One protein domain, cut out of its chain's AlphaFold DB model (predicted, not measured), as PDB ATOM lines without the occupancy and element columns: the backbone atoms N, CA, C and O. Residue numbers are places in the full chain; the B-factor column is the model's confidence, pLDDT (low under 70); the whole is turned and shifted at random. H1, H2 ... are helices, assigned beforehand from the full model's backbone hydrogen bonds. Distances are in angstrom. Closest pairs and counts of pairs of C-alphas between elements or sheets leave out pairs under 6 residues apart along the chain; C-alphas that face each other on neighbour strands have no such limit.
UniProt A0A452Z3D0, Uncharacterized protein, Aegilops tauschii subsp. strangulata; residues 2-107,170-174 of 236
ATOM      1  N   SER A   2      37.012  14.458 121.807       74.00
ATOM      2  CA  SER A   2      36.515  13.106 122.133       74.00
ATOM      3  C   SER A   2      36.326  12.838 123.633       74.00
ATOM      4  O   SER A   2      35.338  12.226 124.011       74.00
ATOM      5  N   GLY A   3      37.218  13.343 124.496       80.81
ATOM      6  CA  GLY A   3      37.146  13.111 125.946       80.81
ATOM      7  C   GLY A   3      35.849  13.596 126.603       80.81
ATOM      8  O   GLY A   3      35.263  12.875 127.393       80.81
ATOM      9  N   PHE A   4      35.349  14.774 126.227       83.06
ATOM     10  CA  PHE A   4      34.114  15.330 126.797       83.06
ATOM     11  C   PHE A   4      32.874  14.494 126.444       83.06
ATOM     12  O   PHE A   4      32.034  14.229 127.298       83.06
ATOM     13  N   LEU A   5      32.786  14.028 125.195       87.50
ATOM     14  CA  LEU A   5      31.693  13.158 124.752       87.50
ATOM     15  C   LEU A   5      31.740  11.786 125.431       87.50
ATOM     16  O   LEU A   5      30.689  11.214 125.698       87.50
ATOM     17  N   ILE A   6      32.938  11.281 125.741       88.56
ATOM     18  CA  ILE A   6      33.105  10.043 126.509       88.56
ATOM     19  C   ILE A   6      32.534  10.215 127.918       88.56
ATOM     20  O   ILE A   6      31.779   9.356 128.361       88.56
ATOM     21  N   GLU A   7      32.820  11.329 128.599       89.56
ATOM     22  CA  GLU A   7      32.265  11.589 129.936       89.56
ATOM     23  C   GLU A   7      30.733  11.708 129.919       89.56
ATOM     24  O   GLU A   7      30.061  11.145 130.779       89.56
ATOM     25  N   ILE A   8      30.157  12.369 128.904       90.19
ATOM     26  CA  ILE A   8      28.696  12.382 128.712       90.19
ATOM     27  C   ILE A   8      28.175  10.962 128.481       90.19
ATOM     28  O   ILE A   8      27.175  10.575 129.080       90.19
ATOM     29  N   GLY A   9      28.861  10.180 127.643       89.94
ATOM     30  CA  GLY A   9      28.546   8.778 127.382       89.94
ATOM     31  C   GLY A   9      28.482   7.948 128.664       89.94
ATOM     32  O   GLY A   9      27.555   7.161 128.841       89.94
ATOM     33  N   TRP A  10      29.414   8.171 129.590       88.62
ATOM     34  CA  TRP A  10      29.406   7.523 130.900       88.62
ATOM     35  C   TRP A  10      28.235   7.957 131.784       88.62
ATOM     36  O   TRP A  10      27.657   7.107 132.455       88.62
ATOM     37  N   LEU A  11      27.846   9.233 131.749       88.44
ATOM     38  CA  LEU A  11      26.712   9.755 132.522       88.44
ATOM     39  C   LEU A  11      25.346   9.258 132.031       88.44
ATOM     40  O   LEU A  11      24.404   9.186 132.817       88.44
ATOM     41  N   ILE A  12      25.226   8.920 130.744       89.38
ATOM     42  CA  ILE A  12      23.979   8.394 130.168       89.38
ATOM     43  C   ILE A  12      23.915   6.863 130.163       89.38
ATOM     44  O   ILE A  12      22.817   6.305 130.083       89.38
ATOM     45  N   LYS A  13      25.064   6.178 130.224       85.81
ATOM     46  CA  LYS A  13      25.146   4.712 130.224       85.81
ATOM     47  C   LYS A  13      24.516   4.165 131.503       85.81
ATOM     48  O   LYS A  13      24.808   4.642 132.591       85.81
ATOM     49  N   LYS A  14      23.715   3.103 131.381       78.50
ATOM     50  CA  LYS A  14      23.264   2.309 132.530       78.50
ATOM     51  C   LYS A  14      24.418   1.410 133.006       78.50
ATOM     52  O   LYS A  14      24.807   0.516 132.249       78.50
ATOM     53  N   PRO A  15      24.988   1.634 134.200       72.38
ATOM     54  CA  PRO A  15      26.071   0.806 134.704       72.38
ATOM     55  C   PRO A  15      25.525  -0.497 135.287       72.38
ATOM     56  O   PRO A  15      24.393  -0.549 135.776       72.38
ATOM     57  N   SER A  16      26.336  -1.554 135.259       72.81
ATOM     58  CA  SER A  16      26.086  -2.708 136.124       72.81
ATOM     59  C   SER A  16      26.343  -2.320 137.593       72.81
ATOM     60  O   SER A  16      27.077  -1.360 137.846       72.81
ATOM     61  N   PRO A  17      25.777  -3.040 138.578       66.62
ATOM     62  CA  PRO A  17      26.006  -2.746 139.996       66.62
ATOM     63  C   PRO A  17      27.498  -2.711 140.376       66.62
ATOM     64  O   PRO A  17      27.934  -1.833 141.118       66.62
ATOM     65  N   ASP A  18      28.302  -3.605 139.795       69.62
ATOM     66  CA  ASP A  18      29.746  -3.679 140.045       69.62
ATOM     67  C   ASP A  18      30.524  -2.541 139.364       69.62
ATOM     68  O   ASP A  18      31.463  -1.981 139.938       69.62
ATOM     69  N   GLU A  19      30.118  -2.144 138.151       74.06
ATOM     70  CA  GLU A  19      30.673  -0.965 137.473       74.06
ATOM     71  C   GLU A  19      30.355   0.311 138.256       74.06
ATOM     72  O   GLU A  19      31.187   1.217 138.339       74.06
ATOM     73  N   PHE A  20      29.167   0.375 138.858       70.88
ATOM     74  CA  PHE A  20      28.659   1.562 139.524       70.88
ATOM     75  C   PHE A  20      29.523   1.999 140.719       70.88
ATOM     76  O   PHE A  20      29.842   3.182 140.864       70.88
ATOM     77  N   LYS A  21      29.996   1.049 141.530       72.12
ATOM     78  CA  LYS A  21      30.884   1.354 142.662       72.12
ATOM     79  C   LYS A  21      32.218   1.966 142.211       72.12
ATOM     80  O   LYS A  21      32.703   2.913 142.825       72.12
ATOM     81  N   ASN A  22      32.787   1.469 141.112       75.62
ATOM     82  CA  ASN A  22      34.025   2.005 140.531       75.62
ATOM     83  C   ASN A  22      33.805   3.363 139.839       75.62
ATOM     84  O   ASN A  22      34.678   4.239 139.842       75.62
ATOM     85  N   LEU A  23      32.617   3.558 139.267       75.81
ATOM     86  CA  LEU A  23      32.177   4.808 138.654       75.81
ATOM     87  C   LEU A  23      32.067   5.947 139.675       75.81
ATOM     88  O   LEU A  23      32.446   7.070 139.358       75.81
ATOM     89  N   LEU A  24      31.676   5.648 140.915       79.06
ATOM     90  CA  LEU A  24      31.628   6.619 142.013       79.06
ATOM     91  C   LEU A  24      32.992   6.975 142.633       79.06
ATOM     92  O   LEU A  24      33.047   7.687 143.638       79.06
ATOM     93  N   SER A  25      34.107   6.536 142.042       84.50
ATOM     94  CA  SER A  25      35.425   6.968 142.506       84.50
ATOM     95  C   SER A  25      35.557   8.495 142.469       84.50
ATOM     96  O   SER A  25      35.093   9.166 141.541       84.50
ATOM     97  N   LYS A  26      36.255   9.058 143.460       83.06
ATOM     98  CA  LYS A  26      36.457  10.508 143.611       83.06
ATOM     99  C   LYS A  26      36.910  11.201 142.316       83.06
ATOM    100  O   LYS A  26      36.454  12.301 142.010       83.06
ATOM    101  N   THR A  27      37.786  10.559 141.542       86.00
ATOM    102  CA  THR A  27      38.313  11.101 140.280       86.00
ATOM    103  C   THR A  27      37.250  11.180 139.187       86.00
ATOM    104  O   THR A  27      37.136  12.213 138.525       86.00
ATOM    105  N   ASN A  28      36.471  10.113 139.003       86.62
ATOM    106  CA  ASN A  28      35.405  10.069 138.000       86.62
ATOM    107  C   ASN A  28      34.303  11.065 138.359       86.62
ATOM    108  O   ASN A  28      33.919  11.895 137.541       86.62
ATOM    109  N   VAL A  29      33.902  11.074 139.630       87.50
ATOM    110  CA  VAL A  29      32.883  11.988 140.144       87.50
ATOM    111  C   VAL A  29      33.288  13.451 139.956       87.50
ATOM    112  O   VAL A  29      32.483  14.251 139.483       87.50
ATOM    113  N   LYS A  30      34.548  13.814 140.230       88.56
ATOM    114  CA  LYS A  30      35.034  15.181 139.983       88.56
ATOM    115  C   LYS A  30      34.944  15.564 138.501       88.56
ATOM    116  O   LYS A  30      34.507  16.667 138.185       88.56
ATOM    117  N   ARG A  31      35.337  14.666 137.591       90.19
ATOM    118  CA  ARG A  31      35.242  14.905 136.139       90.19
ATOM    119  C   ARG A  31      33.801  15.117 135.699       90.19
ATOM    120  O   ARG A  31      33.524  16.040 134.937       90.19
ATOM    121  N   TRP A  32      32.888  14.310 136.216       90.56
ATOM    122  CA  TRP A  32      31.470  14.411 135.902       90.56
ATOM    123  C   TRP A  32      30.812  15.661 136.457       90.56
ATOM    124  O   TRP A  32      30.000  16.262 135.762       90.56
ATOM    125  N   ILE A  33      31.196  16.094 137.660       90.56
ATOM    126  CA  ILE A  33      30.767  17.387 138.202       90.56
ATOM    127  C   ILE A  33      31.171  18.513 137.244       90.56
ATOM    128  O   ILE A  33      30.315  19.306 136.870       90.56
ATOM    129  N   CYS A  34      32.419  18.538 136.759       89.94
ATOM    130  CA  CYS A  34      32.847  19.552 135.789       89.94
ATOM    131  C   CYS A  34      32.031  19.504 134.485       89.94
ATOM    132  O   CYS A  34      31.731  20.541 133.898       89.94
ATOM    133  N   VAL A  35      31.665  18.306 134.019       93.31
ATOM    134  CA  VAL A  35      30.812  18.147 132.834       93.31
ATOM    135  C   VAL A  35      29.409  18.687 133.096       93.31
ATOM    136  O   VAL A  35      28.906  19.457 132.283       93.31
ATOM    137  N   LEU A  36      28.788  18.330 134.220       92.50
ATOM    138  CA  LEU A  36      27.462  18.822 134.601       92.50
ATOM    139  C   LEU A  36      27.451  20.341 134.750       92.50
ATOM    140  O   LEU A  36      26.570  20.997 134.201       92.50
ATOM    141  N   GLU A  37      28.453  20.900 135.423       91.50
ATOM    142  CA  GLU A  37      28.633  22.340 135.574       91.50
ATOM    143  C   GLU A  37      28.724  23.034 134.211       91.50
ATOM    144  O   GLU A  37      27.968  23.969 133.944       91.50
ATOM    145  N   PHE A  38      29.565  22.526 133.307       90.06
ATOM    146  CA  PHE A  38      29.669  23.050 131.949       90.06
ATOM    147  C   PHE A  38      28.331  22.973 131.199       90.06
ATOM    148  O   PHE A  38      27.931  23.939 130.544       90.06
ATOM    149  N   LEU A  39      27.622  21.844 131.283       92.25
ATOM    150  CA  LEU A  39      26.340  21.651 130.601       92.25
ATOM    151  C   LEU A  39      25.260  22.610 131.124       92.25
ATOM    152  O   LEU A  39      24.499  23.153 130.319       92.25
ATOM    153  N   ILE A  40      25.220  22.837 132.441       90.81
ATOM    154  CA  ILE A  40      24.314  23.783 133.105       90.81
ATOM    155  C   ILE A  40      24.644  25.214 132.679       90.81
ATOM    156  O   ILE A  40      23.775  25.902 132.148       90.81
ATOM    157  N   GLN A  41      25.902  25.639 132.824       87.06
ATOM    158  CA  GLN A  41      26.342  26.996 132.477       87.06
ATOM    159  C   GLN A  41      26.092  27.340 131.001       87.06
ATOM    160  O   GLN A  41      25.810  28.490 130.667       87.06
ATOM    161  N   ASN A  42      26.162  26.345 130.112       84.88
ATOM    162  CA  ASN A  42      25.971  26.528 128.673       84.88
ATOM    163  C   ASN A  42      24.557  26.174 128.182       84.88
ATOM    164  O   ASN A  42      24.327  26.130 126.972       84.88
ATOM    165  N   ASN A  43      23.596  25.942 129.083       85.56
ATOM    166  CA  ASN A  43      22.201  25.642 128.743       85.56
ATOM    167  C   ASN A  43      22.034  24.459 127.764       85.56
ATOM    168  O   ASN A  43      21.159  24.474 126.890       85.56
ATOM    169  N   PHE A  44      22.834  23.396 127.908       88.69
ATOM    170  CA  PHE A  44      22.683  22.155 127.136       88.69
ATOM    171  C   PHE A  44      21.518  21.299 127.668       88.69
ATOM    172  O   PHE A  44      21.686  20.137 128.041       88.69
ATOM    173  N   ILE A  45      20.309  21.868 127.692       89.69
ATOM    174  CA  ILE A  45      19.155  21.293 128.399       89.69
ATOM    175  C   ILE A  45      18.778  19.900 127.884       89.69
ATOM    176  O   ILE A  45      18.486  19.022 128.681       89.69
ATOM    177  N   ASN A  46      18.854  19.658 126.572       90.81
ATOM    178  CA  ASN A  46      18.547  18.339 126.003       90.81
ATOM    179  C   ASN A  46      19.523  17.252 126.489       90.81
ATOM    180  O   ASN A  46      19.135  16.106 126.686       90.81
ATOM    181  N   VAL A  47      20.800  17.603 126.681       92.38
ATOM    182  CA  VAL A  47      21.809  16.666 127.198       92.38
ATOM    183  C   VAL A  47      21.588  16.440 128.690       92.38
ATOM    184  O   VAL A  47      21.620  15.297 129.139       92.38
ATOM    185  N   LEU A  48      21.295  17.505 129.445       94.06
ATOM    186  CA  LEU A  48      20.926  17.403 130.858       94.06
ATOM    187  C   LEU A  48      19.687  16.527 131.061       94.06
ATOM    188  O   LEU A  48      19.685  15.689 131.952       94.06
ATOM    189  N   GLU A  49      18.672  16.655 130.207       93.00
ATOM    190  CA  GLU A  49      17.468  15.824 130.242       93.00
ATOM    191  C   GLU A  49      17.797  14.336 130.062       93.00
ATOM    192  O   GLU A  49      17.302  13.503 130.822       93.00
ATOM    193  N   MET A  50      18.667  13.996 129.104       91.44
ATOM    194  CA  MET A  50      19.127  12.614 128.930       91.44
ATOM    195  C   MET A  50      19.871  12.107 130.167       91.44
ATOM    196  O   MET A  50      19.597  11.005 130.631       91.44
ATOM    197  N   ILE A  51      20.772  12.916 130.728       91.88
ATOM    198  CA  ILE A  51      21.541  12.541 131.920       91.88
ATOM    199  C   ILE A  51      20.621  12.351 133.129       91.88
ATOM    200  O   ILE A  51      20.763  11.362 133.838       91.88
ATOM    201  N   VAL A  52      19.655  13.244 133.358       91.31
ATOM    202  CA  VAL A  52      18.698  13.137 134.470       91.31
ATOM    203  C   VAL A  52      17.862  11.863 134.339       91.31
ATOM    204  O   VAL A  52      17.779  11.099 135.300       91.31
ATOM    205  N   LYS A  53      17.328  11.570 133.148       89.19
ATOM    206  CA  LYS A  53      16.577  10.328 132.885       89.19
ATOM    207  C   LYS A  53      17.430   9.076 133.098       89.19
ATOM    208  O   LYS A  53      16.964   8.082 133.654       89.19
ATOM    209  N   SER A  54      18.696   9.112 132.685       85.44
ATOM    210  CA  SER A  54      19.635   8.021 132.958       85.44
ATOM    211  C   SER A  54      19.972   7.919 134.443       85.44
ATOM    212  O   SER A  54      20.102   6.809 134.954       85.44
ATOM    213  N   SER A  55      20.046   9.042 135.159       83.12
ATOM    214  CA  SER A  55      20.409   9.076 136.574       83.12
ATOM    215  C   SER A  55      19.403   8.359 137.469       83.12
ATOM    216  O   SER A  55      19.815   7.755 138.448       83.12
ATOM    217  N   ASP A  56      18.125   8.305 137.095       76.25
ATOM    218  CA  ASP A  56      17.117   7.527 137.831       76.25
ATOM    219  C   ASP A  56      17.414   6.017 137.801       76.25
ATOM    220  O   ASP A  56      17.061   5.288 138.721       76.25
ATOM    221  N   ASN A  57      18.118   5.544 136.767       66.50
ATOM    222  CA  ASN A  57      18.593   4.160 136.683       66.50
ATOM    223  C   ASN A  57      19.913   3.934 137.433       66.50
ATOM    224  O   ASN A  57      20.242   2.798 137.766       66.50
ATOM    225  N   ILE A  58      20.689   5.001 137.623       64.94
ATOM    226  CA  ILE A  58      22.013   4.997 138.252       64.94
ATOM    227  C   ILE A  58      21.872   5.139 139.774       64.94
ATOM    228  O   ILE A  58      22.606   4.517 140.538       64.94
ATOM    229  N   ILE A  59      20.901   5.934 140.221       72.25
ATOM    230  CA  ILE A  59      20.568   6.181 141.620       72.25
ATOM    231  C   ILE A  59      19.707   5.010 142.118       72.25
ATOM    232  O   ILE A  59      18.485   5.082 142.214       72.25
ATOM    233  N   GLY A  60      20.365   3.884 142.389       69.88
ATOM    234  CA  GLY A  60      19.761   2.726 143.038       69.88
ATOM    235  C   GLY A  60      19.321   3.001 144.481       69.88
ATOM    236  O   GLY A  60      19.765   3.951 145.134       69.88
ATOM    237  N   SER A  61      18.476   2.110 145.004       67.69
ATOM    238  CA  SER A  61      17.930   2.174 146.367       67.69
ATOM    239  C   SER A  61      19.003   2.224 147.462       67.69
ATOM    240  O   SER A  61      18.795   2.869 148.484       67.69
ATOM    241  N   GLU A  62      20.165   1.606 147.240       70.31
ATOM    242  CA  GLU A  62      21.297   1.622 148.176       70.31
ATOM    243  C   GLU A  62      21.952   3.007 148.304       70.31
ATOM    244  O   GLU A  62      22.335   3.430 149.391       70.31
ATOM    245  N   ILE A  63      22.078   3.754 147.207       76.31
ATOM    246  CA  ILE A  63      22.655   5.108 147.252       76.31
ATOM    247  C   ILE A  63      21.678   6.048 147.944       76.31
ATOM    248  O   ILE A  63      22.098   6.903 148.718       76.31
ATOM    249  N   LEU A  64      20.380   5.873 147.684       72.62
ATOM    250  CA  LEU A  64      19.321   6.648 148.323       72.62
ATOM    251  C   LEU A  64      19.286   6.407 149.835       72.62
ATOM    252  O   LEU A  64      19.264   7.372 150.594       72.62
ATOM    253  N   SER A  65      19.366   5.152 150.282       72.88
ATOM    254  CA  SER A  65      19.389   4.834 151.715       72.88
ATOM    255  C   SER A  65      20.677   5.309 152.404       72.88
ATOM    256  O   SER A  65      20.648   5.800 153.536       72.88
ATOM    257  N   ASN A  66      21.824   5.235 151.720       75.94
ATOM    258  CA  ASN A  66      23.086   5.783 152.227       75.94
ATOM    259  C   ASN A  66      23.092   7.321 152.268       75.94
ATOM    260  O   ASN A  66      23.708   7.904 153.160       75.94
ATOM    261  N   LEU A  67      22.398   7.977 151.334       77.06
ATOM    262  CA  LEU A  67      22.199   9.424 151.336       77.06
ATOM    263  C   LEU A  67      21.313   9.857 152.513       77.06
ATOM    264  O   LEU A  67      21.676  10.788 153.225       77.06
ATOM    265  N   GLU A  68      20.195   9.164 152.746       74.94
ATOM    266  CA  GLU A  68      19.262   9.448 153.847       74.94
ATOM    267  C   GLU A  68      19.906   9.232 155.224       74.94
ATOM    268  O   GLU A  68      19.716  10.027 156.140       74.94
ATOM    269  N   SER A  69      20.746   8.202 155.352       79.19
ATOM    270  CA  SER A  69      21.520   7.938 156.572       79.19
ATOM    271  C   SER A  69      22.774   8.810 156.725       79.19
ATOM    272  O   SER A  69      23.487   8.674 157.719       79.19
ATOM    273  N   GLY A  70      23.078   9.689 155.760       75.50
ATOM    274  CA  GLY A  70      24.248  10.575 155.798       75.50
ATOM    275  C   GLY A  70      25.599   9.854 155.694       75.50
ATOM    276  O   GLY A  70      26.631  10.424 156.035       75.50
ATOM    277  N   ARG A  71      25.618   8.600 155.230       79.06
ATOM    278  CA  ARG A  71      26.818   7.743 155.162       79.06
ATOM    279  C   ARG A  71      27.589   7.861 153.846       79.06
ATOM    280  O   ARG A  71      28.546   7.123 153.625       79.06
ATOM    281  N   LEU A  72      27.156   8.749 152.956       82.81
ATOM    282  CA  LEU A  72      27.701   8.893 151.613       82.81
ATOM    283  C   LEU A  72      28.941   9.801 151.587       82.81
ATOM    284  O   LEU A  72      29.001  10.822 152.269       82.81
ATOM    285  N   GLU A  73      29.926   9.449 150.761       86.31
ATOM    286  CA  GLU A  73      31.132  10.261 150.584       86.31
ATOM    287  C   GLU A  73      30.795  11.658 150.036       86.31
ATOM    288  O   GLU A  73      29.955  11.814 149.145       86.31
ATOM    289  N   HIS A  74      31.506  12.684 150.517       87.88
ATOM    290  CA  HIS A  74      31.235  14.087 150.185       87.88
ATOM    291  C   HIS A  74      31.181  14.365 148.672       87.88
ATOM    292  O   HIS A  74      30.303  15.092 148.206       87.88
ATOM    293  N   HIS A  75      32.092  13.789 147.875       84.88
ATOM    294  CA  HIS A  75      32.089  14.001 146.421       84.88
ATOM    295  C   HIS A  75      30.863  13.388 145.745       84.88
ATOM    296  O   HIS A  75      30.344  13.987 144.806       84.88
ATOM    297  N   VAL A  76      30.372  12.242 146.223       87.19
ATOM    298  CA  VAL A  76      29.166  11.621 145.665       87.19
ATOM    299  C   VAL A  76      27.938  12.451 146.032       87.19
ATOM    300  O   VAL A  76      27.117  12.733 145.161       87.19
ATOM    301  N   THR A  77      27.846  12.932 147.274       88.38
ATOM    302  CA  THR A  77      26.777  13.851 147.699       88.38
ATOM    303  C   THR A  77      26.758  15.123 146.850       88.38
ATOM    304  O   THR A  77      25.695  15.535 146.383       88.38
ATOM    305  N   ALA A  78      27.928  15.712 146.576       89.25
ATOM    306  CA  ALA A  78      28.041  16.872 145.693       89.25
ATOM    307  C   ALA A  78      27.527  16.560 144.278       89.25
ATOM    308  O   ALA A  78      26.708  17.303 143.740       89.25
ATOM    309  N   PHE A  79      27.939  15.431 143.696       90.25
ATOM    310  CA  PHE A  79      27.479  14.995 142.377       90.25
ATOM    311  C   PHE A  79      25.963  14.797 142.298       90.25
ATOM    312  O   PHE A  79      25.329  15.297 141.367       90.25
ATOM    313  N   LEU A  80      25.360  14.153 143.300       88.88
ATOM    314  CA  LEU A  80      23.903  14.019 143.385       88.88
ATOM    315  C   LEU A  80      23.209  15.384 143.502       88.88
ATOM    316  O   LEU A  80      22.133  15.576 142.934       88.88
ATOM    317  N   GLY A  81      23.842  16.352 144.171       90.19
ATOM    318  CA  GLY A  81      23.396  17.745 144.198       90.19
ATOM    319  C   GLY A  81      23.311  18.371 142.802       90.19
ATOM    320  O   GLY A  81      22.286  18.964 142.463       90.19
ATOM    321  N   TYR A  82      24.329  18.176 141.958       91.62
ATOM    322  CA  TYR A  82      24.311  18.652 140.567       91.62
ATOM    323  C   TYR A  82      23.244  17.950 139.716       91.62
ATOM    324  O   TYR A  82      22.554  18.615 138.945       91.62
ATOM    325  N   ILE A  83      23.055  16.635 139.877       91.81
ATOM    326  CA  ILE A  83      21.979  15.893 139.192       91.81
ATOM    327  C   ILE A  83      20.602  16.425 139.600       91.81
ATOM    328  O   ILE A  83      19.750  16.678 138.746       91.81
ATOM    329  N   ARG A  84      20.388  16.658 140.900       91.31
ATOM    330  CA  ARG A  84      19.146  17.246 141.414       91.31
ATOM    331  C   ARG A  84      18.907  18.638 140.831       91.31
ATOM    332  O   ARG A  84      17.784  18.943 140.439       91.31
ATOM    333  N   HIS A  85      19.944  19.465 140.757       91.50
ATOM    334  CA  HIS A  85      19.843  20.794 140.164       91.50
ATOM    335  C   HIS A  85      19.502  20.728 138.668       91.50
ATOM    336  O   HIS A  85      18.582  21.406 138.212       91.50
ATOM    337  N   ALA A  86      20.165  19.846 137.916       92.25
ATOM    338  CA  ALA A  86      19.851  19.600 136.511       92.25
ATOM    339  C   ALA A  86      18.390  19.157 136.312       92.25
ATOM    340  O   ALA A  86      17.735  19.639 135.389       92.25
ATOM    341  N   ARG A  87      17.854  18.305 137.199       93.00
ATOM    342  CA  ARG A  87      16.442  17.887 137.171       93.00
ATOM    343  C   ARG A  87      15.494  19.078 137.308       93.00
ATOM    344  O   ARG A  87      14.591  19.218 136.495       93.00
ATOM    345  N   ILE A  88      15.752  19.981 138.257       92.50
ATOM    346  CA  ILE A  88      14.942  21.199 138.442       92.50
ATOM    347  C   ILE A  88      14.908  22.039 137.156       92.50
ATOM    348  O   ILE A  88      13.834  22.467 136.737       92.50
ATOM    349  N   ILE A  89      16.062  22.246 136.512       91.62
ATOM    350  CA  ILE A  89      16.156  23.015 135.260       91.62
ATOM    351  C   ILE A  89      15.325  22.358 134.144       91.62
ATOM    352  O   ILE A  89      14.602  23.037 133.410       91.62
ATOM    353  N   VAL A  90      15.430  21.034 134.003       91.50
ATOM    354  CA  VAL A  90      14.697  20.265 132.987       91.50
ATOM    355  C   VAL A  90      13.184  20.335 133.233       91.50
ATOM    356  O   VAL A  90      12.431  20.630 132.302       91.50
ATOM    357  N   ASP A  91      12.745  20.155 134.478       89.81
ATOM    358  CA  ASP A  91      11.328  20.186 134.857       89.81
ATOM    359  C   ASP A  91      10.708  21.577 134.654       89.81
ATOM    360  O   ASP A  91       9.576  21.701 134.181       89.81
ATOM    361  N   GLN A  92      11.449  22.645 134.965       89.00
ATOM    362  CA  GLN A  92      11.004  24.023 134.720       89.00
ATOM    363  C   GLN A  92      10.769  24.292 133.231       89.00
ATOM    364  O   GLN A  92       9.769  24.914 132.862       89.00
ATOM    365  N   ARG A  93      11.648  23.786 132.355       85.00
ATOM    366  CA  ARG A  93      11.462  23.900 130.903       85.00
ATOM    367  C   ARG A  93      10.210  23.159 130.429       85.00
ATOM    368  O   ARG A  93       9.506  23.676 129.563       85.00
ATOM    369  N   ALA A  94       9.954  21.960 130.954       79.88
ATOM    370  CA  ALA A  94       8.766  21.188 130.593       79.88
ATOM    371  C   ALA A  94       7.483  21.969 130.923       79.88
ATOM    372  O   ALA A  94       6.652  22.169 130.039       79.88
ATOM    373  N   LYS A  95       7.402  22.538 132.132       79.19
ATOM    374  CA  LYS A  95       6.266  23.366 132.571       79.19
ATOM    375  C   LYS A  95       6.054  24.606 131.698       79.19
ATOM    376  O   LYS A  95       4.936  24.863 131.267       79.19
ATOM    377  N   HIS A  96       7.119  25.341 131.369       75.25
ATOM    378  CA  HIS A  96       7.013  26.524 130.506       75.25
ATOM    379  C   HIS A  96       6.556  26.174 129.076       75.25
ATOM    380  O   HIS A  96       5.817  26.933 128.446       75.25
ATOM    381  N   ASN A  97       6.973  25.024 128.537       70.19
ATOM    382  CA  ASN A  97       6.505  24.548 127.230       70.19
ATOM    383  C   ASN A  97       5.022  24.138 127.244       70.19
ATOM    384  O   ASN A  97       4.347  24.273 126.225       70.19
ATOM    385  N   GLU A  98       4.525  23.605 128.359       70.19
ATOM    386  CA  GLU A  98       3.108  23.265 128.526       70.19
ATOM    387  C   GLU A  98       2.255  24.534 128.664       70.19
ATOM    388  O   GLU A  98       1.245  24.673 127.977       70.19
ATOM    389  N   GLU A  99       2.703  25.503 129.464       67.94
ATOM    390  CA  GLU A  99       2.022  26.790 129.649       67.94
ATOM    391  C   GLU A  99       1.953  27.610 128.351       67.94
ATOM    392  O   GLU A  99       0.889  28.108 127.980       67.94
ATOM    393  N   THR A 100       3.055  27.684 127.595       62.31
ATOM    394  CA  THR A 100       3.068  28.371 126.290       62.31
ATOM    395  C   THR A 100       2.178  27.686 125.252       62.31
ATOM    396  O   THR A 100       1.538  28.385 124.462       62.31
ATOM    397  N   GLN A 101       2.069  26.351 125.263       55.50
ATOM    398  CA  GLN A 101       1.136  25.611 124.397       55.50
ATOM    399  C   GLN A 101      -0.330  25.829 124.791       55.50
ATOM    400  O   GLN A 101      -1.188  25.970 123.918       55.50
ATOM    401  N   LEU A 102      -0.633  25.896 126.090       58.78
ATOM    402  CA  LEU A 102      -1.980  26.200 126.576       58.78
ATOM    403  C   LEU A 102      -2.395  27.640 126.237       58.78
ATOM    404  O   LEU A 102      -3.516  27.851 125.774       58.78
ATOM    405  N   GLN A 103      -1.492  28.617 126.373       53.78
ATOM    406  CA  GLN A 103      -1.765  30.008 125.985       53.78
ATOM    407  C   GLN A 103      -1.951  30.186 124.472       53.78
ATOM    408  O   GLN A 103      -2.877  30.880 124.051       53.78
ATOM    409  N   THR A 104      -1.130  29.542 123.636       54.84
ATOM    410  CA  THR A 104      -1.309  29.615 122.170       54.84
ATOM    411  C   THR A 104      -2.601  28.947 121.709       54.84
ATOM    412  O   THR A 104      -3.209  29.416 120.749       54.84
ATOM    413  N   ARG A 105      -3.072  27.912 122.414       44.69
ATOM    414  CA  ARG A 105      -4.371  27.281 122.137       44.69
ATOM    415  C   ARG A 105      -5.564  28.168 122.511       44.69
ATOM    416  O   ARG A 105      -6.591  28.080 121.850       44.69
ATOM    417  N   TRP A 106      -5.443  29.015 123.535       43.66
ATOM    418  CA  TRP A 106      -6.527  29.906 123.974       43.66
ATOM    419  C   TRP A 106      -6.615  31.206 123.156       43.66
ATOM    420  O   TRP A 106      -7.684  31.794 123.032       43.66
ATOM    421  N   CYS A 107      -5.510  31.651 122.550       50.06
ATOM    422  CA  CYS A 107      -5.474  32.903 121.784       50.06
ATOM    423  C   CYS A 107      -5.928  32.761 120.313       50.06
ATOM    424  O   CYS A 107      -5.866  33.729 119.558       50.06
ATOM    425  N   ARG A 170      24.787  29.459 147.938       40.91
ATOM    426  CA  ARG A 170      23.921  30.174 146.994       40.91
ATOM    427  C   ARG A 170      23.298  29.267 145.930       40.91
ATOM    428  O   ARG A 170      22.147  29.480 145.578       40.91
ATOM    429  N   TRP A 171      24.000  28.227 145.472       46.84
ATOM    430  CA  TRP A 171      23.534  27.372 144.362       46.84
ATOM    431  C   TRP A 171      22.536  26.274 144.762       46.84
ATOM    432  O   TRP A 171      21.856  25.711 143.908       46.84
ATOM    433  N   LEU A 172      22.419  25.978 146.061       48.34
ATOM    434  CA  LEU A 172      21.466  24.996 146.595       48.34
ATOM    435  C   LEU A 172      20.117  25.617 146.985       48.34
ATOM    436  O   LEU A 172      19.217  24.888 147.396       48.34
ATOM    437  N   ASN A 173      19.958  26.937 146.843       38.88
ATOM    438  CA  ASN A 173      18.694  27.619 147.092       38.88
ATOM    439  C   ASN A 173      17.870  27.704 145.795       38.88
ATOM    440  O   ASN A 173      18.210  28.490 144.910       38.88
ATOM    441  N   PRO A 174      16.752  26.962 145.673       44.72
ATOM    442  CA  PRO A 174      15.881  27.021 144.495       44.72
ATOM    443  C   PRO A 174      15.158  28.372 144.318       44.72
ATOM    444  O   PRO A 174      14.434  28.548 143.344       44.72
TER     445      PRO A 174
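AT A GLANCE: This is residues 2 to 107 and 170 to 174 of the 236 residues of an uncharacterized protein of Aegilops tauschii subsp. strangulata (UniProt A0A452Z3D0). The first part of one long helix, H6, packs on a helical hairpin of H3 and H4, and its far part, residues 94 to 106, sticks out with Cys 107 as a bare arm. H1 packs on the hairpin on its side away from H6, while the short helices H2 and H5 lie at the rim of the body. The printed part has 111 residues with six named helices, H1 to H6 in chain order, and no named strand, and its class is all helix. It is only just compact, close to loose, with a radius of gyration of the C-alphas of 15.8 A, and spans 53 by 37 by 30 A, the arm adding to its length.

HOW THE PARTS SIT: Begin with H1, residues 2 to 12, which touches residues 31 to 35 of H3, residues 26 to 41; the closest C-alphas, of Glu 7 and Trp 32, are 6.6 A apart, and the lines are about perpendicular at 85 degrees. H1 also touches residues 50 to 55 of H4, residues 45 to 58, the same way at a steep tilt of 52 degrees; C-alphas 12 and 51 come closest, at 5.1 A. H2, residues 17 to 23, is close to H3 but not clearly touching, with the closest C-alphas, of Leu 23 and Val 29, at 7.4 A. H3 and H4 form a hairpin, opposite ways at a shallow tilt of 33 degrees, only just short of steep; look at Leu 39 and Leu 48, their closest C-alphas, 6.9 A apart. H5, residues 61 to 68, is close to H6, residues 74 to 106, but not clearly touching: C-alphas 67 and 77 come closest, at 7.3 A. H6 touches H3 with residues 75 to 86 alone, the same way at a shallow tilt of 25 degrees, closest at C-alphas 33 and 79, 5.8 A. H6 touches H4 with residues 83 to 90 alone, opposite ways at a steep tilt of 54 degrees, closest at C-alphas 49 and 90, 5.9 A. H1 and H6 are apart. In H1, H3, H5 and H6 every O i to N i+4 pair is within hydrogen-bond range; in H4 9 of 10 are, and in H2 1 of 3, beside 3 of 4 O i to N i+3 pairs.

IN THESE COORDINATES: Find C-alpha 2 at (36.515, 13.106, 122.133); from there H1 runs 15.6 A to Ile 12. H2 covers 9.8 A, H3 22.3 A, H4 19.3 A and H5 10.5 A. H6 starts at C-alpha 74, (31.235, 14.087, 150.185), and runs 48.6 A to C-alpha 106, (-6.527, 29.906, 123.974).

THE WHOLE: The C-alphas of Asp 18 and Cys 107 are the two farthest apart, at 54.0 A. The five links between the helices are tight. Residues 108 to 169 are not printed, and C-alphas 107 and 170 are 38.8 A apart across the cut. The model's pLDDT is under 70 at residues 17 to 18, 57 to 58, 60 to 61, 99 to 107 and 170 to 174.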